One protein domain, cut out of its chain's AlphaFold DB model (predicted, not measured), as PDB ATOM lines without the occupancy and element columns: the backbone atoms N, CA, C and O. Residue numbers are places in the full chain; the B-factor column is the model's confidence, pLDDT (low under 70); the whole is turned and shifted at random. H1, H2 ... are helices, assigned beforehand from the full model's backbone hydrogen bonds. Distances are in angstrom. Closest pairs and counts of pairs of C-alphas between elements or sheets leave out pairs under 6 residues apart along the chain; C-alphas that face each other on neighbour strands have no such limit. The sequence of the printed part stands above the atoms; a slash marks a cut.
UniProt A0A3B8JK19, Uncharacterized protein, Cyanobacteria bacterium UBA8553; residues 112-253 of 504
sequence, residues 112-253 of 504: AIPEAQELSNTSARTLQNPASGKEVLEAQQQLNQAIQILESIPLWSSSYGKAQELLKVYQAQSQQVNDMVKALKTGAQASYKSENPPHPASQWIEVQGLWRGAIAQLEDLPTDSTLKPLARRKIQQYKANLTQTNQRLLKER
ATOM      1  N   ALA A 112      24.951 -12.426  52.290       88.88
ATOM      2  CA  ALA A 112      24.185 -13.611  51.892       88.88
ATOM      3  C   ALA A 112      24.400 -14.011  50.417       88.88
ATOM      4  O   ALA A 112      24.467 -15.193  50.094       88.88
ATOM      5  N   ILE A 113      24.536 -13.039  49.504       91.50
ATOM      6  CA  ILE A 113      24.814 -13.324  48.086       91.50
ATOM      7  C   ILE A 113      26.200 -13.956  47.885       91.50
ATOM      8  O   ILE A 113      26.253 -15.017  47.264       91.50
ATOM      9  N   PRO A 114      27.315 -13.355  48.353       93.38
ATOM     10  CA  PRO A 114      28.630 -13.966  48.177       93.38
ATOM     11  C   PRO A 114      28.744 -15.323  48.884       93.38
ATOM     12  O   PRO A 114      29.339 -16.229  48.309       93.38
ATOM     13  N   GLU A 115      28.109 -15.507  50.045       93.88
ATOM     14  CA  GLU A 115      28.044 -16.804  50.737       93.88
ATOM     15  C   GLU A 115      27.315 -17.873  49.900       93.88
ATOM     16  O   GLU A 115      27.840 -18.963  49.671       93.88
ATOM     17  N   ALA A 116      26.131 -17.556  49.360       95.00
ATOM     18  CA  ALA A 116      25.404 -18.469  48.477       95.00
ATOM     19  C   ALA A 116      26.191 -18.785  47.190       95.00
ATOM     20  O   ALA A 116      26.183 -19.922  46.714       95.00
ATOM     21  N   GLN A 117      26.906 -17.798  46.639       95.50
ATOM     22  CA  GLN A 117      27.782 -17.996  45.484       95.50
ATOM     23  C   GLN A 117      28.971 -18.902  45.812       95.50
ATOM     24  O   GLN A 117      29.321 -19.754  44.997       95.50
ATOM     25  N   GLU A 118      29.579 -18.759  46.987       96.31
ATOM     26  CA  GLU A 118      30.667 -19.621  47.446       96.31
ATOM     27  C   GLU A 118      30.208 -21.076  47.605       96.31
ATOM     28  O   GLU A 118      30.857 -21.983  47.077       96.31
ATOM     29  N   LEU A 119      29.054 -21.300  48.243       96.19
ATOM     30  CA  LEU A 119      28.454 -22.630  48.389       96.19
ATOM     31  C   LEU A 119      28.120 -23.268  47.032       96.19
ATOM     32  O   LEU A 119      28.466 -24.426  46.792       96.19
ATOM     33  N   SER A 120      27.508 -22.512  46.114       94.81
ATOM     34  CA  SER A 120      27.213 -22.978  44.750       94.81
ATOM     35  C   SER A 120      28.488 -23.308  43.964       94.81
ATOM     36  O   SER A 120      28.581 -24.368  43.344       94.81
ATOM     37  N   ASN A 121      29.511 -22.450  44.035       94.00
ATOM     38  CA  ASN A 121      30.795 -22.678  43.368       94.00
ATOM     39  C   ASN A 121      31.529 -23.896  43.937       94.00
ATOM     40  O   ASN A 121      32.142 -24.650  43.180       94.00
ATOM     41  N   THR A 122      31.469 -24.096  45.255       94.56
ATOM     42  CA  THR A 122      32.052 -25.267  45.922       94.56
ATOM     43  C   THR A 122      31.350 -26.538  45.465       94.56
ATOM     44  O   THR A 122      32.015 -27.455  44.990       94.56
ATOM     45  N   SER A 123      30.015 -26.541  45.478       94.00
ATOM     46  CA  SER A 123      29.203 -27.645  44.958       94.00
ATOM     47  C   SER A 123      29.568 -27.975  43.506       94.00
ATOM     48  O   SER A 123      29.879 -29.123  43.179       94.00
ATOM     49  N   ALA A 124      29.628 -26.961  42.637       91.06
ATOM     50  CA  ALA A 124      29.968 -27.133  41.228       91.06
ATOM     51  C   ALA A 124      31.373 -27.721  41.027       91.06
ATOM     52  O   ALA A 124      31.547 -28.591  40.175       91.06
ATOM     53  N   ARG A 125      32.370 -27.285  41.812       90.81
ATOM     54  CA  ARG A 125      33.737 -27.835  41.767       90.81
ATOM     55  C   ARG A 125      33.762 -29.299  42.196       90.81
ATOM     56  O   ARG A 125      34.329 -30.119  41.479       90.81
ATOM     57  N   THR A 126      33.099 -29.634  43.300       90.56
ATOM     58  CA  THR A 126      32.983 -31.016  43.788       90.56
ATOM     59  C   THR A 126      32.327 -31.923  42.742       90.56
ATOM     60  O   THR A 126      32.793 -33.031  42.486       90.56
ATOM     61  N   LEU A 127      31.289 -31.440  42.053       89.56
ATOM     62  CA  LEU A 127      30.546 -32.211  41.051       89.56
ATOM     63  C   LEU A 127      31.298 -32.446  39.728       89.56
ATOM     64  O   LEU A 127      30.927 -33.357  38.982       89.56
ATOM     65  N   GLN A 128      32.359 -31.690  39.423       86.44
ATOM     66  CA  GLN A 128      33.172 -31.929  38.220       86.44
ATOM     67  C   GLN A 128      33.880 -33.289  38.276       86.44
ATOM     68  O   GLN A 128      33.921 -34.038  37.287       86.44
ATOM     69  N   ASN A 129      34.420 -33.630  39.445       84.50
ATOM     70  CA  ASN A 129      35.132 -34.880  39.656       84.50
ATOM     71  C   ASN A 129      35.007 -35.372  41.106       84.50
ATOM     72  O   ASN A 129      36.003 -35.369  41.828       84.50
ATOM     73  N   PRO A 130      33.807 -35.802  41.532       85.50
ATOM     74  CA  PRO A 130      33.625 -36.311  42.881       85.50
ATOM     75  C   PRO A 130      34.391 -37.628  43.029       85.50
ATOM     76  O   PRO A 130      34.244 -38.533  42.200       85.50
ATOM     77  N   ALA A 131      35.163 -37.771  44.102       77.94
ATOM     78  CA  ALA A 131      35.823 -39.023  44.468       77.94
ATOM     79  C   ALA A 131      34.813 -40.083  44.940       77.94
ATOM     80  O   ALA A 131      35.130 -41.261  45.096       77.94
ATOM     81  N   SER A 132      33.586 -39.645  45.220       80.31
ATOM     82  CA  SER A 132      32.765 -40.239  46.251       80.31
ATOM     83  C   SER A 132      31.287 -39.952  46.042       80.31
ATOM     84  O   SER A 132      30.885 -38.873  45.621       80.31
ATOM     85  N   GLY A 133      30.452 -40.913  46.412       81.06
ATOM     86  CA  GLY A 133      29.024 -40.689  46.566       81.06
ATOM     87  C   GLY A 133      28.624 -39.654  47.584       81.06
ATOM     88  O   GLY A 133      27.749 -38.824  47.340       81.06
ATOM     89  N   LYS A 134      29.307 -39.721  48.722       85.88
ATOM     90  CA  LYS A 134      29.145 -38.792  49.824       85.88
ATOM     91  C   LYS A 134      29.437 -37.364  49.369       85.88
ATOM     92  O   LYS A 134      28.653 -36.482  49.679       85.88
ATOM     93  N   GLU A 135      30.453 -37.157  48.536       88.06
ATOM     94  CA  GLU A 135      30.762 -35.834  47.971       88.06
ATOM     95  C   GLU A 135      29.664 -35.311  47.035       88.06
ATOM     96  O   GLU A 135      29.391 -34.115  47.015       88.06
ATOM     97  N   VAL A 136      28.976 -36.186  46.291       90.56
ATOM     98  CA  VAL A 136      27.810 -35.772  45.490       90.56
ATOM     99  C   VAL A 136      26.651 -35.336  46.395       90.56
ATOM    100  O   VAL A 136      25.975 -34.355  46.093       90.56
ATOM    101  N   LEU A 137      26.429 -36.031  47.518       91.25
ATOM    102  CA  LEU A 137      25.425 -35.642  48.516       91.25
ATOM    103  C   LEU A 137      25.805 -34.350  49.255       91.25
ATOM    104  O   LEU A 137      24.945 -33.509  49.491       91.25
ATOM    105  N   GLU A 138      27.078 -34.163  49.592       92.25
ATOM    106  CA  GLU A 138      27.584 -32.930  50.205       92.25
ATOM    107  C   GLU A 138      27.435 -31.749  49.241       92.25
ATOM    108  O   GLU A 138      26.929 -30.697  49.624       92.25
ATOM    109  N   ALA A 139      27.770 -31.936  47.961       93.12
ATOM    110  CA  ALA A 139      27.548 -30.925  46.935       93.12
ATOM    111  C   ALA A 139      26.052 -30.596  46.761       93.12
ATOM    112  O   ALA A 139      25.691 -29.427  46.606       93.12
ATOM    113  N   GLN A 140      25.166 -31.598  46.837       95.25
ATOM    114  CA  GLN A 140      23.714 -31.391  46.847       95.25
ATOM    115  C   GLN A 140      23.276 -30.543  48.050       95.25
ATOM    116  O   GLN A 140      22.496 -29.603  47.892       95.25
ATOM    117  N   GLN A 141      23.787 -30.847  49.245       95.62
ATOM    118  CA  GLN A 141      23.491 -30.094  50.466       95.62
ATOM    119  C   GLN A 141      23.975 -28.643  50.376       95.62
ATOM    120  O   GLN A 141      23.198 -27.739  50.672       95.62
ATOM    121  N   GLN A 142      25.202 -28.411  49.901       95.94
ATOM    122  CA  GLN A 142      25.766 -27.070  49.703       95.94
ATOM    123  C   GLN A 142      24.907 -26.220  48.756       95.94
ATOM    124  O   GLN A 142      24.609 -25.064  49.053       95.94
ATOM    125  N   LEU A 143      24.455 -26.796  47.639       96.50
ATOM    126  CA  LEU A 143      23.603 -26.086  46.685       96.50
ATOM    127  C   LEU A 143      22.209 -25.792  47.261       96.50
ATOM    128  O   LEU A 143      21.686 -24.696  47.078       96.50
ATOM    129  N   ASN A 144      21.626 -26.734  48.005       97.06
ATOM    130  CA  ASN A 144      20.351 -26.515  48.691       97.06
ATOM    131  C   ASN A 144      20.464 -25.442  49.785       97.06
ATOM    132  O   ASN A 144      19.551 -24.634  49.945       97.06
ATOM    133  N   GLN A 145      21.591 -25.381  50.495       96.81
ATOM    134  CA  GLN A 145      21.867 -24.325  51.466       96.81
ATOM    135  C   GLN A 145      22.018 -22.957  50.781       96.81
ATOM    136  O   GLN A 145      21.449 -21.977  51.255       96.81
ATOM    137  N   ALA A 146      22.696 -22.888  49.629       96.50
ATOM    138  CA  ALA A 146      22.779 -21.666  48.828       96.50
ATOM    139  C   ALA A 146      21.388 -21.158  48.402       96.50
ATOM    140  O   ALA A 146      21.110 -19.964  48.504       96.50
ATOM    141  N   ILE A 147      20.497 -22.061  47.974       97.06
ATOM    142  CA  ILE A 147      19.096 -21.743  47.646       97.06
ATOM    143  C   ILE A 147      18.373 -21.173  48.871       97.06
ATOM    144  O   ILE A 147      17.798 -20.091  48.780       97.06
ATOM    145  N   GLN A 148      18.459 -21.839  50.027       96.25
ATOM    146  CA  GLN A 148      17.815 -21.384  51.267       96.25
ATOM    147  C   GLN A 148      18.305 -19.999  51.718       96.25
ATOM    148  O   GLN A 148      17.505 -19.172  52.161       96.25
ATOM    149  N   ILE A 149      19.605 -19.717  51.576       94.12
ATOM    150  CA  ILE A 149      20.179 -18.398  51.874       94.12
ATOM    151  C   ILE A 149      19.551 -17.330  50.969       94.12
ATOM    152  O   ILE A 149      19.110 -16.294  51.471       94.12
ATOM    153  N   LEU A 150      19.446 -17.584  49.661       94.00
ATOM    154  CA  LEU A 150      18.842 -16.639  48.717       94.00
ATOM    155  C   LEU A 150      17.333 -16.450  48.943       94.00
ATOM    156  O   LEU A 150      16.854 -15.321  48.855       94.00
ATOM    157  N   GLU A 151      16.592 -17.508  49.286       93.69
ATOM    158  CA  GLU A 151      15.155 -17.445  49.616       93.69
ATOM    159  C   GLU A 151      14.870 -16.615  50.874       93.69
ATOM    160  O   GLU A 151      13.791 -16.037  51.017       93.69
ATOM    161  N   SER A 152      15.840 -16.525  51.787       90.62
ATOM    162  CA  SER A 152      15.706 -15.747  53.019       90.62
ATOM    163  C   SER A 152      15.810 -14.227  52.812       90.62
ATOM    164  O   SER A 152      15.419 -13.467  53.708       90.62
ATOM    165  N   ILE A 153      16.303 -13.777  51.645       90.00
ATOM    166  CA  ILE A 153      16.477 -12.359  51.310       90.00
ATOM    167  C   ILE A 153      15.100 -11.718  51.078       90.00
ATOM    168  O   ILE A 153      14.357 -12.136  50.187       90.00
ATOM    169  N   PRO A 154      14.734 -10.679  51.847       87.62
ATOM    170  CA  PRO A 154      13.403 -10.101  51.762       87.62
ATOM    171  C   PRO A 154      13.181  -9.279  50.485       87.62
ATOM    172  O   PRO A 154      14.109  -8.679  49.942       87.62
ATOM    173  N   LEU A 155      11.910  -9.163  50.076       89.06
ATOM    174  CA  LEU A 155      11.461  -8.441  48.871       89.06
ATOM    175  C   LEU A 155      11.918  -6.973  48.812       89.06
ATOM    176  O   LEU A 155      12.087  -6.418  47.733       89.06
ATOM    177  N   TRP A 156      12.079  -6.334  49.972       84.50
ATOM    178  CA  TRP A 156      12.468  -4.926  50.095       84.50
ATOM    179  C   TRP A 156      13.988  -4.698  50.076       84.50
ATOM    180  O   TRP A 156      14.427  -3.554  50.156       84.50
ATOM    181  N   SER A 157      14.806  -5.755  49.995       88.56
ATOM    182  CA  SER A 157      16.261  -5.613  49.885       88.56
ATOM    183  C   SER A 157      16.656  -5.127  48.488       88.56
ATOM    184  O   SER A 157      16.165  -5.640  47.483       88.56
ATOM    185  N   SER A 158      17.622  -4.210  48.397       87.25
ATOM    186  CA  SER A 158      18.209  -3.793  47.111       87.25
ATOM    187  C   SER A 158      18.863  -4.956  46.348       87.25
ATOM    188  O   SER A 158      18.947  -4.932  45.123       87.25
ATOM    189  N   SER A 159      19.273  -6.004  47.066       89.44
ATOM    190  CA  SER A 159      19.863  -7.229  46.520       89.44
ATOM    191  C   SER A 159      18.831  -8.244  46.010       89.44
ATOM    192  O   SER A 159      19.221  -9.253  45.419       89.44
ATOM    193  N   TYR A 160      17.529  -8.007  46.211       90.19
ATOM    194  CA  TYR A 160      16.471  -8.979  45.913       90.19
ATOM    195  C   TYR A 160      16.423  -9.394  44.433       90.19
ATOM    196  O   TYR A 160      16.300 -10.579  44.127       90.19
ATOM    197  N   GLY A 161      16.588  -8.446  43.501       91.94
ATOM    198  CA  GLY A 161      16.593  -8.746  42.063       91.94
ATOM    199  C   GLY A 161      17.709  -9.720  41.666       91.94
ATOM    200  O   GLY A 161      17.450 -10.721  40.999       91.94
ATOM    201  N   LYS A 162      18.931  -9.477  42.161       92.44
ATOM    202  CA  LYS A 162      20.089 -10.360  41.948       92.44
ATOM    203  C   LYS A 162      19.894 -11.724  42.616       92.44
ATOM    204  O   LYS A 162      20.252 -12.746  42.036       92.44
ATOM    205  N   ALA A 163      19.314 -11.751  43.818       93.56
ATOM    206  CA  ALA A 163      18.993 -12.995  44.510       93.56
ATOM    207  C   ALA A 163      18.008 -13.854  43.702       93.56
ATOM    208  O   ALA A 163      18.245 -15.046  43.547       93.56
ATOM    209  N   GLN A 164      16.961 -13.255  43.124       94.50
ATOM    210  CA  GLN A 164      15.987 -13.974  42.295       94.50
ATOM    211  C   GLN A 164      16.564 -14.513  40.983       94.50
ATOM    212  O   GLN A 164      16.181 -15.592  40.530       94.50
ATOM    213  N   GLU A 165      17.492 -13.788  40.363       94.62
ATOM    214  CA  GLU A 165      18.201 -14.278  39.179       94.62
ATOM    215  C   GLU A 165      19.043 -15.520  39.509       94.62
ATOM    216  O   GLU A 165      18.907 -16.552  38.849       94.62
ATOM    217  N   LEU A 166      19.844 -15.453  40.580       95.50
ATOM    218  CA  LEU A 166      20.648 -16.583  41.053       95.50
ATOM    219  C   LEU A 166      19.781 -17.761  41.505       95.50
ATOM    220  O   LEU A 166      20.113 -18.908  41.218       95.50
ATOM    221  N   LEU A 167      18.647 -17.489  42.156       95.31
ATOM    222  CA  LEU A 167      17.725 -18.515  42.634       95.31
ATOM    223  C   LEU A 167      17.217 -19.393  41.484       95.31
ATOM    224  O   LEU A 167      17.260 -20.614  41.598       95.31
ATOM    225  N   LYS A 168      16.813 -18.798  40.353       94.50
ATOM    226  CA  LYS A 168      16.370 -19.556  39.165       94.50
ATOM    227  C   LYS A 168      17.459 -20.492  38.644       94.50
ATOM    228  O   LYS A 168      17.178 -21.641  38.308       94.50
ATOM    229  N   VAL A 169      18.701 -20.008  38.598       93.56
ATOM    230  CA  VAL A 169      19.857 -20.804  38.165       93.56
ATOM    231  C   VAL A 169      20.121 -21.945  39.148       93.56
ATOM    232  O   VAL A 169      20.259 -23.094  38.730       93.56
ATOM    233  N   TYR A 170      20.149 -21.659  40.451       95.38
ATOM    234  CA  TYR A 170      20.456 -22.658  41.476       95.38
ATOM    235  C   TYR A 170      19.353 -23.703  41.615       95.38
ATOM    236  O   TYR A 170      19.666 -24.877  41.777       95.38
ATOM    237  N   GLN A 171      18.082 -23.327  41.474       94.75
ATOM    238  CA  GLN A 171      16.964 -24.274  41.460       94.75
ATOM    239  C   GLN A 171      17.056 -25.238  40.269       94.75
ATOM    240  O   GLN A 171      16.913 -26.447  40.453       94.75
ATOM    241  N   ALA A 172      17.372 -24.738  39.068       91.69
ATOM    242  CA  ALA A 172      17.588 -25.590  37.899       91.69
ATOM    243  C   ALA A 172      18.789 -26.537  38.089       91.69
ATOM    244  O   ALA A 172      18.700 -27.725  37.782       91.69
ATOM    245  N   GLN A 173      19.898 -26.038  38.648       92.06
ATOM    246  CA  GLN A 173      21.067 -26.860  38.977       92.06
ATOM    247  C   GLN A 173      20.750 -27.907  40.055       92.06
ATOM    248  O   GLN A 173      21.137 -29.064  39.911       92.06
ATOM    249  N   SER A 174      20.012 -27.537  41.105       94.12
ATOM    250  CA  SER A 174      19.618 -28.445  42.188       94.12
ATOM    251  C   SER A 174      18.749 -29.574  41.658       94.12
ATOM    252  O   SER A 174      18.996 -30.730  41.991       94.12
ATOM    253  N   GLN A 175      17.818 -29.284  40.744       93.19
ATOM    254  CA  GLN A 175      17.027 -30.326  40.096       93.19
ATOM    255  C   GLN A 175      17.915 -31.343  39.361       93.19
ATOM    256  O   GLN A 175      17.786 -32.544  39.589       93.19
ATOM    257  N   GLN A 176      18.890 -30.879  38.574       92.38
ATOM    258  CA  GLN A 176      19.834 -31.769  37.883       92.38
ATOM    259  C   GLN A 176      20.689 -32.595  38.862       92.38
ATOM    260  O   GLN A 176      20.950 -33.776  38.619       92.38
ATOM    261  N   VAL A 177      21.117 -32.002  39.982       93.69
ATOM    262  CA  VAL A 177      21.849 -32.716  41.043       93.69
ATOM    263  C   VAL A 177      20.956 -33.759  41.720       93.69
ATOM    264  O   VAL A 177      21.412 -34.875  41.970       93.69
ATOM    265  N   ASN A 178      19.684 -33.450  41.973       94.50
ATOM    266  CA  ASN A 178      18.716 -34.390  42.543       94.50
ATOM    267  C   ASN A 178      18.503 -35.603  41.627       94.50
ATOM    268  O   ASN A 178      18.515 -36.740  42.106       94.50
ATOM    269  N   ASP A 179      18.377 -35.372  40.320       93.81
ATOM    270  CA  ASP A 179      18.222 -36.433  39.322       93.81
ATOM    271  C   ASP A 179      19.480 -37.317  39.240       93.81
ATOM    272  O   ASP A 179      19.382 -38.549  39.249       93.81
ATOM    273  N   MET A 180      20.675 -36.712  39.296       93.38
ATOM    274  CA  MET A 180      21.942 -37.445  39.416       93.38
ATOM    275  C   MET A 180      21.988 -38.296  40.696       93.38
ATOM    276  O   MET A 180      22.294 -39.486  40.636       93.38
ATOM    277  N   VAL A 181      21.660 -37.727  41.860       94.81
ATOM    278  CA  VAL A 181      21.658 -38.452  43.145       94.81
ATOM    279  C   VAL A 181      20.688 -39.632  43.114       94.81
ATOM    280  O   VAL A 181      21.025 -40.716  43.593       94.81
ATOM    281  N   LYS A 182      19.500 -39.461  42.525       95.25
ATOM    282  CA  LYS A 182      18.517 -40.539  42.349       95.25
ATOM    283  C   LYS A 182      19.088 -41.693  41.516       95.25
ATOM    284  O   LYS A 182      18.960 -42.855  41.916       95.25
ATOM    285  N   ALA A 183      19.781 -41.377  40.423       95.69
ATOM    286  CA  ALA A 183      20.444 -42.369  39.585       95.69
ATOM    287  C   ALA A 183      21.560 -43.121  40.316       95.69
ATOM    288  O   ALA A 183      21.622 -44.351  40.260       95.69
ATOM    289  N   LEU A 184      22.397 -42.397  41.063       94.56
ATOM    290  CA  LEU A 184      23.468 -42.992  41.859       94.56
ATOM    291  C   LEU A 184      22.923 -43.910  42.962       94.56
ATOM    292  O   LEU A 184      23.448 -45.008  43.139       94.56
ATOM    293  N   LYS A 185      21.846 -43.512  43.653       95.31
ATOM    294  CA  LYS A 185      21.172 -44.348  44.662       95.31
ATOM    295  C   LYS A 185      20.600 -45.629  44.057       95.31
ATOM    296  O   LYS A 185      20.787 -46.702  44.624       95.31
ATOM    297  N   THR A 186      19.958 -45.534  42.893       97.50
ATOM    298  CA  THR A 186      19.428 -46.709  42.179       97.50
ATOM    299  C   THR A 186      20.559 -47.672  41.793       97.50
ATOM    300  O   THR A 186      20.442 -48.881  41.992       97.50
ATOM    301  N   GLY A 187      21.688 -47.146  41.303       96.31
ATOM    302  CA  GLY A 187      22.877 -47.948  41.008       96.31
ATOM    303  C   GLY A 187      23.502 -48.582  42.256       96.31
ATOM    304  O   GLY A 187      23.885 -49.746  42.217       96.31
ATOM    305  N   ALA A 188      23.559 -47.863  43.379       94.62
ATOM    306  CA  ALA A 188      24.051 -48.403  44.649       94.62
ATOM    307  C   ALA A 188      23.164 -49.548  45.168       94.62
ATOM    308  O   ALA A 188      23.672 -50.582  45.593       94.62
ATOM    309  N   GLN A 189      21.840 -49.416  45.053       97.06
ATOM    310  CA  GLN A 189      20.906 -50.490  45.392       97.06
ATOM    311  C   GLN A 189      21.119 -51.732  44.511       97.06
ATOM    312  O   GLN A 189      21.036 -52.857  45.007       97.06
ATOM    313  N   ALA A 190      21.411 -51.538  43.219       97.94
ATOM    314  CA  ALA A 190      21.744 -52.626  42.304       97.94
ATOM    315  C   ALA A 190      23.037 -53.345  42.721       97.94
ATOM    316  O   ALA A 190      23.052 -54.576  42.754       97.94
ATOM    317  N   SER A 191      24.088 -52.593  43.080       96.44
ATOM    318  CA  SER A 191      25.336 -53.150  43.621       96.44
ATOM    319  C   SER A 191      25.074 -53.982  44.871       96.44
ATOM    320  O   SER A 191      25.353 -55.177  44.860       96.44
ATOM    321  N   TYR A 192      24.446 -53.391  45.887       96.62
ATOM    322  CA  TYR A 192      24.185 -54.052  47.167       96.62
ATOM    323  C   TYR A 192      23.400 -55.362  46.996       96.62
ATOM    324  O   TYR A 192      23.768 -56.403  47.530       96.62
ATOM    325  N   LYS A 193      22.351 -55.361  46.163       97.12
ATOM    326  CA  LYS A 193      21.555 -56.571  45.884       97.12
ATOM    327  C   LYS A 193      22.288 -57.631  45.053       97.12
ATOM    328  O   LYS A 193      21.799 -58.758  44.961       97.12
ATOM    329  N   SER A 194      23.413 -57.282  44.428       96.81
ATOM    330  CA  SER A 194      24.249 -58.192  43.634       96.81
ATOM    331  C   SER A 194      25.369 -58.862  44.438       96.81
ATOM    332  O   SER A 194      25.937 -59.854  43.972       96.81
ATOM    333  N   GLU A 195      25.678 -58.338  45.626       93.88
ATOM    334  CA  GLU A 195      26.746 -58.827  46.501       93.88
ATOM    335  C   GLU A 195      26.443 -60.214  47.066       93.88
ATOM    336  O   GLU A 195      25.287 -60.603  47.197       93.88
ATOM    337  N   ASN A 196      27.489 -60.958  47.432       93.12
ATOM    338  CA  ASN A 196      27.391 -62.282  48.060       93.12
ATOM    339  C   ASN A 196      26.529 -63.303  47.276       93.12
ATOM    340  O   ASN A 196      25.596 -63.879  47.838       93.12
ATOM    341  N   PRO A 197      26.812 -63.550  45.979       94.25
ATOM    342  CA  PRO A 197      26.163 -64.627  45.228       94.25
ATOM    343  C   PRO A 197      26.468 -66.006  45.857       94.25
ATOM    344  O   PRO A 197      27.508 -66.159  46.500       94.25
ATOM    345  N   PRO A 198      25.652 -67.051  45.607       96.25
ATOM    346  CA  PRO A 198      24.635 -67.148  44.558       96.25
ATOM    347  C   PRO A 198      23.258 -66.590  44.939       96.25
ATOM    348  O   PRO A 198      22.791 -66.780  46.054       96.25
ATOM    349  N   HIS A 199      22.569 -66.007  43.952       96.62
ATOM    350  CA  HIS A 199      21.195 -65.501  44.081       96.62
ATOM    351  C   HIS A 199      20.244 -66.196  43.109       96.62
ATOM    352  O   HIS A 199      20.676 -66.563  42.010       96.62
ATOM    353  N   PRO A 200      18.951 -66.339  43.459       97.38
ATOM    354  CA  PRO A 200      17.961 -66.893  42.550       97.38
ATOM    355  C   PRO A 200      17.753 -65.983  41.334       97.38
ATOM    356  O   PRO A 200      17.962 -64.768  41.381       97.38
ATOM    357  N   ALA A 201      17.266 -66.562  40.235       97.50
ATOM    358  CA  ALA A 201      17.000 -65.828  38.998       97.50
ATOM    359  C   ALA A 201      16.089 -64.597  39.198       97.50
ATOM    360  O   ALA A 201      16.292 -63.582  38.537       97.50
ATOM    361  N   SER A 202      15.116 -64.661  40.115       97.81
ATOM    362  CA  SER A 202      14.231 -63.535  40.453       97.81
ATOM    363  C   SER A 202      15.000 -62.316  40.968       97.81
ATOM    364  O   SER A 202      14.745 -61.199  40.523       97.81
ATOM    365  N   GLN A 203      15.990 -62.524  41.833       98.00
ATOM    366  CA  GLN A 203      16.816 -61.449  42.375       98.00
ATOM    367  C   GLN A 203      17.754 -60.867  41.311       98.00
ATOM    368  O   GLN A 203      17.904 -59.650  41.219       98.00
ATOM    369  N   TRP A 204      18.321 -61.693  40.428       98.31
ATOM    370  CA  TRP A 204      19.112 -61.177  39.302       98.31
ATOM    371  C   TRP A 204      18.285 -60.345  38.312       98.31
ATOM    372  O   TRP A 204      18.808 -59.393  37.732       98.31
ATOM    373  N   ILE A 205      16.999 -60.667  38.123       98.62
ATOM    374  CA  ILE A 205      16.072 -59.850  37.322       98.62
ATOM    375  C   ILE A 205      15.826 -58.496  37.998       98.62
ATOM    376  O   ILE A 205      15.831 -57.471  37.317       98.62
ATOM    377  N   GLU A 206      15.659 -58.473  39.321       98.50
ATOM    378  CA  GLU A 206      15.524 -57.227  40.081       98.50
ATOM    379  C   GLU A 206      16.772 -56.343  39.919       98.50
ATOM    380  O   GLU A 206      16.662 -55.177  39.535       98.50
ATOM    381  N   VAL A 207      17.966 -56.912  40.109       98.69
ATOM    382  CA  VAL A 207      19.245 -56.202  39.931       98.69
ATOM    383  C   VAL A 207      19.402 -55.684  38.496       98.69
ATOM    384  O   VAL A 207      19.805 -54.539  38.291       98.69
ATOM    385  N   GLN A 208      19.035 -56.485  37.488       98.56
ATOM    386  CA  GLN A 208      19.014 -56.055  36.084       98.56
ATOM    387  C   GLN A 208      18.101 -54.832  35.886       98.56
ATOM    388  O   GLN A 208      18.471 -53.894  35.174       98.56
ATOM    389  N   GLY A 209      16.918 -54.841  36.508       98.50
ATOM    390  CA  GLY A 209      15.969 -53.730  36.484       98.50
ATOM    391  C   GLY A 209      16.546 -52.457  37.101       98.50
ATOM    392  O   GLY A 209      16.468 -51.396  36.484       98.50
ATOM    393  N   LEU A 210      17.199 -52.571  38.260       98.75
ATOM    394  CA  LEU A 210      17.845 -51.442  38.935       98.75
ATOM    395  C   LEU A 210      18.983 -50.848  38.095       98.75
ATOM    396  O   LEU A 210      19.037 -49.631  37.920       98.75
ATOM    397  N   TRP A 211      19.837 -51.676  37.484       98.62
ATOM    398  CA  TRP A 211      20.887 -51.178  36.588       98.62
ATOM    399  C   TRP A 211      20.326 -50.415  35.387       98.62
ATOM    400  O   TRP A 211      20.810 -49.330  35.065       98.62
ATOM    401  N   ARG A 212      19.286 -50.951  34.735       98.75
ATOM    402  CA  ARG A 212      18.611 -50.266  33.622       98.75
ATOM    403  C   ARG A 212      17.967 -48.957  34.069       98.75
ATOM    404  O   ARG A 212      18.105 -47.960  33.369       98.75
ATOM    405  N   GLY A 213      17.311 -48.953  35.228       98.44
ATOM    406  CA  GLY A 213      16.702 -47.758  35.808       98.44
ATOM    407  C   GLY A 213      17.730 -46.663  36.096       98.44
ATOM    408  O   GLY A 213      17.519 -45.516  35.715       98.44
ATOM    409  N   ALA A 214      18.871 -47.021  36.689       98.25
ATOM    410  CA  ALA A 214      19.960 -46.085  36.952       98.25
ATOM    411  C   ALA A 214      20.556 -45.510  35.654       98.25
ATOM    412  O   ALA A 214      20.784 -44.308  35.564       98.25
ATOM    413  N   ILE A 215      20.770 -46.345  34.627       98.50
ATOM    414  CA  ILE A 215      21.253 -45.893  33.311       98.50
ATOM    415  C   ILE A 215      20.257 -44.923  32.668       98.50
ATOM    416  O   ILE A 215      20.668 -43.848  32.239       98.50
ATOM    417  N   ALA A 216      18.965 -45.264  32.653       98.38
ATOM    418  CA  ALA A 216      17.926 -44.419  32.072       98.38
ATOM    419  C   ALA A 216      17.849 -43.049  32.763       98.38
ATOM    420  O   ALA A 216      17.803 -42.026  32.091       98.38
ATOM    421  N   GLN A 217      17.929 -43.016  34.099       97.62
ATOM    422  CA  GLN A 217      17.952 -41.765  34.868       97.62
ATOM    423  C   GLN A 217      19.177 -40.889  34.536       97.62
ATOM    424  O   GLN A 217      19.064 -39.668  34.503       97.62
ATOM    425  N   LEU A 218      20.345 -41.482  34.253       96.12
ATOM    426  CA  LEU A 218      21.538 -40.730  33.825       96.12
ATOM    427  C   LEU A 218      21.449 -40.241  32.370       96.12
ATOM    428  O   LEU A 218      22.000 -39.186  32.032       96.12
ATOM    429  N   GLU A 219      20.808 -41.017  31.497       96.38
ATOM    430  CA  GLU A 219      20.605 -40.664  30.089       96.38
ATOM    431  C   GLU A 219      19.623 -39.486  29.948       96.38
ATOM    432  O   GLU A 219      19.898 -38.586  29.151       96.38
ATOM    433  N   ASP A 220      18.591 -39.429  30.799       95.75
ATOM    434  CA  ASP A 220      17.534 -38.398  30.828       95.75
ATOM    435  C   ASP A 220      18.005 -37.001  31.283       95.75
ATOM    436  O   ASP A 220      17.314 -36.005  31.080       95.75
ATOM    437  N   LEU A 221      19.211 -36.882  31.857       92.56
ATOM    438  CA  LEU A 221      19.762 -35.575  32.242       92.56
ATOM    439  C   LEU A 221      19.817 -34.608  31.033       92.56
ATOM    440  O   LEU A 221      20.146 -35.043  29.924       92.56
ATOM    441  N   PRO A 222      19.615 -33.291  31.215       90.44
ATOM    442  CA  PRO A 222      19.707 -32.317  30.122       90.44
ATOM    443  C   PRO A 222      21.070 -32.338  29.415       90.44
ATOM    444  O   PRO A 222      22.112 -32.500  30.055       90.44
ATOM    445  N   THR A 223      21.095 -32.194  28.086       85.19
ATOM    446  CA  THR A 223      22.334 -32.248  27.277       85.19
ATOM    447  C   THR A 223      23.332 -31.140  27.599       85.19
ATOM    448  O   THR A 223      24.530 -31.339  27.422       85.19
ATOM    449  N   ASP A 224      22.838 -30.007  28.083       84.75
ATOM    450  CA  ASP A 224      23.579 -28.831  28.538       84.75
ATOM    451  C   ASP A 224      23.976 -28.896  30.027       84.75
ATOM    452  O   ASP A 224      24.659 -28.002  30.524       84.75
ATOM    453  N   SER A 225      23.603 -29.963  30.746       86.31
ATOM    454  CA  SER A 225      23.964 -30.135  32.155       86.31
ATOM    455  C   SER A 225      25.477 -30.273  32.350       86.31
ATOM    456  O   SER A 225      26.141 -31.109  31.727       86.31
ATOM    457  N   THR A 226      26.015 -29.537  33.324       84.44
ATOM    458  CA  THR A 226      27.421 -29.628  33.758       84.44
ATOM    459  C   THR A 226      27.784 -31.006  34.324       84.44
ATOM    460  O   THR A 226      28.959 -31.362  34.377       84.44
ATOM    461  N   LEU A 227      26.785 -31.821  34.685       89.81
ATOM    462  CA  LEU A 227      26.948 -33.172  35.226       89.81
ATOM    463  C   LEU A 227      27.127 -34.251  34.150       89.81
ATOM    464  O   LEU A 227      27.406 -35.411  34.474       89.81
ATOM    465  N   LYS A 228      26.999 -33.909  32.860       90.12
ATOM    466  CA  LYS A 228      27.101 -34.881  31.760       90.12
ATOM    467  C   LYS A 228      28.408 -35.686  31.736       90.12
ATOM    468  O   LYS A 228      28.325 -36.888  31.465       90.12
ATOM    469  N   PRO A 229      29.599 -35.127  32.030       90.06
ATOM    470  CA  PRO A 229      30.825 -35.919  32.114       90.06
ATOM    471  C   PRO A 229      30.757 -37.022  33.181       90.06
ATOM    472  O   PRO A 229      31.118 -38.167  32.899       90.06
ATOM    473  N   LEU A 230      30.238 -36.712  34.375       90.12
ATOM    474  CA  LEU A 230      30.041 -37.693  35.447       90.12
ATOM    475  C   LEU A 230      29.008 -38.753  35.044       90.12
ATOM    476  O   LEU A 230      29.266 -39.949  35.202       90.12
ATOM    477  N   ALA A 231      27.885 -38.328  34.456       93.25
ATOM    478  CA  ALA A 231      26.839 -39.229  33.976       93.25
ATOM    479  C   ALA A 231      27.385 -40.228  32.949       93.25
ATOM    480  O   ALA A 231      27.167 -41.429  33.080       93.25
ATOM    481  N   ARG A 232      28.179 -39.763  31.971       94.50
ATOM    482  CA  ARG A 232      28.819 -40.626  30.963       94.50
ATOM    483  C   ARG A 232      29.727 -41.679  31.600       94.50
ATOM    484  O   ARG A 232      29.630 -42.846  31.226       94.50
ATOM    485  N   ARG A 233      30.565 -41.301  32.576       92.75
ATOM    486  CA  ARG A 233      31.422 -42.259  33.304       92.75
ATOM    487  C   ARG A 233      30.588 -43.320  34.026       92.75
ATOM    488  O   ARG A 233      30.864 -44.511  33.896       92.75
ATOM    489  N   LYS A 234      29.537 -42.903  34.741       94.19
ATOM    490  CA  LYS A 234      28.666 -43.820  35.492       94.19
ATOM    491  C   LYS A 234      27.829 -44.724  34.588       94.19
ATOM    492  O   LYS A 234      27.725 -45.909  34.878       94.19
ATOM    493  N   ILE A 235      27.338 -44.229  33.450       97.12
ATOM    494  CA  ILE A 235      26.658 -45.056  32.439       97.12
ATOM    495  C   ILE A 235      27.576 -46.180  31.947       97.12
ATOM    496  O   ILE A 235      27.130 -47.320  31.853       97.12
ATOM    497  N   GLN A 236      28.851 -45.894  31.656       97.56
ATOM    498  CA  GLN A 236      29.799 -46.931  31.221       97.56
ATOM    499  C   GLN A 236      30.011 -47.995  32.305       97.56
ATOM    500  O   GLN A 236      29.904 -49.190  32.025       97.56
ATOM    501  N   GLN A 237      30.212 -47.570  33.557       96.56
ATOM    502  CA  GLN A 237      30.324 -48.479  34.700       96.56
ATOM    503  C   GLN A 237      29.064 -49.353  34.856       96.56
ATOM    504  O   GLN A 237      29.153 -50.573  34.972       96.56
ATOM    505  N   TYR A 238      27.875 -48.751  34.808       98.31
ATOM    506  CA  TYR A 238      26.614 -49.468  34.992       98.31
ATOM    507  C   TYR A 238      26.296 -50.406  33.823       98.31
ATOM    508  O   TYR A 238      25.749 -51.484  34.047       98.31
ATOM    509  N   LYS A 239      26.693 -50.069  32.587       98.62
ATOM    510  CA  LYS A 239      26.591 -50.977  31.429       98.62
ATOM    511  C   LYS A 239      27.476 -52.217  31.601       98.62
ATOM    512  O   LYS A 239      27.035 -53.325  31.283       98.62
ATOM    513  N   ALA A 240      28.678 -52.066  32.162       98.38
ATOM    514  CA  ALA A 240      29.536 -53.201  32.499       98.38
ATOM    515  C   ALA A 240      28.901 -54.091  33.588       98.38
ATOM    516  O   ALA A 240      28.790 -55.306  33.402       98.38
ATOM    517  N   ASN A 241      28.386 -53.495  34.669       98.06
ATOM    518  CA  ASN A 241      27.715 -54.230  35.752       98.06
ATOM    519  C   ASN A 241      26.440 -54.948  35.277       98.06
ATOM    520  O   ASN A 241      26.191 -56.101  35.639       98.06
ATOM    521  N   LEU A 242      25.650 -54.300  34.417       98.50
ATOM    522  CA  LEU A 242      24.478 -54.897  33.777       98.50
ATOM    523  C   LEU A 242      24.870 -56.110  32.924       98.50
ATOM    524  O   LEU A 242      24.193 -57.133  32.962       98.50
ATOM    525  N   THR A 243      25.979 -56.025  32.186       98.56
ATOM    526  CA  THR A 243      26.485 -57.142  31.376       98.56
ATOM    527  C   THR A 243      26.850 -58.342  32.250       98.56
ATOM    528  O   THR A 243      26.405 -59.457  31.971       98.56
ATOM    529  N   GLN A 244      27.570 -58.122  33.352       97.81
ATOM    530  CA  GLN A 244      27.892 -59.186  34.312       97.81
ATOM    531  C   GLN A 244      26.631 -59.770  34.968       97.81
ATOM    532  O   GLN A 244      26.491 -60.988  35.078       97.81
ATOM    533  N   THR A 245      25.674 -58.918  35.346       98.25
ATOM    534  CA  THR A 245      24.371 -59.334  35.895       98.25
ATOM    535  C   THR A 245      23.621 -60.235  34.913       98.25
ATOM    536  O   THR A 245      23.099 -61.280  35.299       98.25
ATOM    537  N   ASN A 246      23.612 -59.886  33.623       98.25
ATOM    538  CA  ASN A 246      22.962 -60.683  32.581       98.25
ATOM    539  C   ASN A 246      23.617 -62.059  32.414       98.25
ATOM    540  O   ASN A 246      22.912 -63.059  32.272       98.25
ATOM    541  N   GLN A 247      24.950 -62.125  32.464       98.00
ATOM    542  CA  GLN A 247      25.686 -63.390  32.411       98.00
ATOM    543  C   GLN A 247      25.365 -64.276  33.623       98.00
ATOM    544  O   GLN A 247      25.105 -65.469  33.458       98.00
ATOM    545  N   ARG A 248      25.310 -63.696  34.831       97.62
ATOM    546  CA  ARG A 248      24.922 -64.415  36.057       97.62
ATOM    547  C   ARG A 248      23.488 -64.932  35.984       97.62
ATOM    548  O   ARG A 248      23.259 -66.101  36.279       97.62
ATOM    549  N   LEU A 249      22.547 -64.112  35.513       98.12
ATOM    550  CA  LEU A 249      21.155 -64.514  35.308       98.12
ATOM    551  C   LEU A 249      21.031 -65.684  34.322       98.12
ATOM    552  O   LEU A 249      20.270 -66.619  34.570       98.12
ATOM    553  N   LEU A 250      21.763 -65.644  33.205       98.00
ATOM    554  CA  LEU A 250      21.759 -66.727  32.221       98.00
ATOM    555  C   LEU A 250      22.303 -68.027  32.824       98.00
ATOM    556  O   LEU A 250      21.658 -69.068  32.710       98.00
ATOM    557  N   LYS A 251      23.452 -67.945  33.505       97.94
ATOM    558  CA  LYS A 251      24.085 -69.082  34.185       97.94
ATOM    559  C   LYS A 251      23.154 -69.700  35.232       97.94
ATOM    560  O   LYS A 251      23.011 -70.918  35.271       97.94
ATOM    561  N   GLU A 252      22.488 -68.871  36.031       98.44
ATOM    562  CA  GLU A 252      21.528 -69.305  37.049       98.44
ATOM    563  C   GLU A 252      20.314 -70.010  36.425       98.44
ATOM    564  O   GLU A 252      19.968 -71.116  36.828       98.44
ATOM    565  N   ARG A 253      19.702 -69.433  35.382       98.19
ATOM    566  CA  ARG A 253      18.572 -70.067  34.677       98.19
ATOM    567  C   ARG A 253      18.954 -71.405  34.052       98.19
ATOM    568  O   ARG A 253      18.193 -72.365  34.141       98.19
TER     569      ARG A 253
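What this domain is: This is residues 112 to 253 of the 504 residues of an uncharacterized protein of Cyanobacteria bacterium UBA8553 (UniProt A0A3B8JK19). One long helix, H3, is the spine of a slender rod: H2 runs alongside its earlier part with H1 packed on H2, and H4 runs alongside its later part with H5 packed on H4. The two outlying pairs, H1 with H2 and H4 with H5, follow each other along the rod, so that the five helices make a long up-and-down bundle, each running against the one before it. The printed part has 142 residues with five named helices, in the order H1 to H5, and no named strand; its class is all helix. It is loose, with a radius of gyration of the C-alphas of 19.0 A, and spans 67 by 25 by 23 A.

How they stand to each other: Begin with H3, residues 160 to 194. H2, residues 133 to 151, touches it at a shallow tilt of 24 degrees, opposite ways; look at Leu 150 and Ala 163, their closest C-alphas, 5.6 A apart. H1, residues 112 to 128, forms a hairpin with H2 at a shallow tilt of 22 degrees, with the closest C-alphas, Ala 116 and Ala 146, 4.2 A apart. H1 and H3 are close but not clearly touching, their closest C-alphas, Ile 113 and Ala 163, being 6.8 A apart. Residues 179 to 194 of H3 touch H4, residues 201 to 219, opposite ways at a shallow tilt of 23 degrees; the closest C-alphas, Ala 183 and Ala 214, are 4.6 A apart. H5, residues 228 to 253, forms a hairpin with H4 at a shallow tilt of 16 degrees, the closest C-alphas, Leu 218 and Ala 231, being 5.5 A apart. H5 and H1 only just touch, with 3 pairs of C-alphas within 8 A, and only at their ends; the closest are Gln 128 and Leu 230, 7.1 A apart. H2 is apart from H4 and H5. In H1, H2, H3, H4 and H5 every O i to N i+4 pair is within hydrogen-bond range.

Where its parts are: Find C-alpha 160 at (16.471, -8.979, 45.913); from there H3 runs 49.9 A to C-alpha 194 at (24.249, -58.192, 43.634). H1 starts at C-alpha 112, (24.185, -13.611, 51.892), and measures 24.6 A; H2 measures 27.2 A and H4 26.9 A. H5 measures 36.3 A and ends at C-alpha 253, (18.572, -70.067, 34.677).

The domain as a whole: The two C-alphas farthest apart, those of Ser 158 and Arg 253, are 67.4 A apart. The printed part has no cut. The link from H1 to H2 is tight, the other three are short, and no link is long. The mean pLDDT of the printed part is 94.0, and no printed residue is under 70.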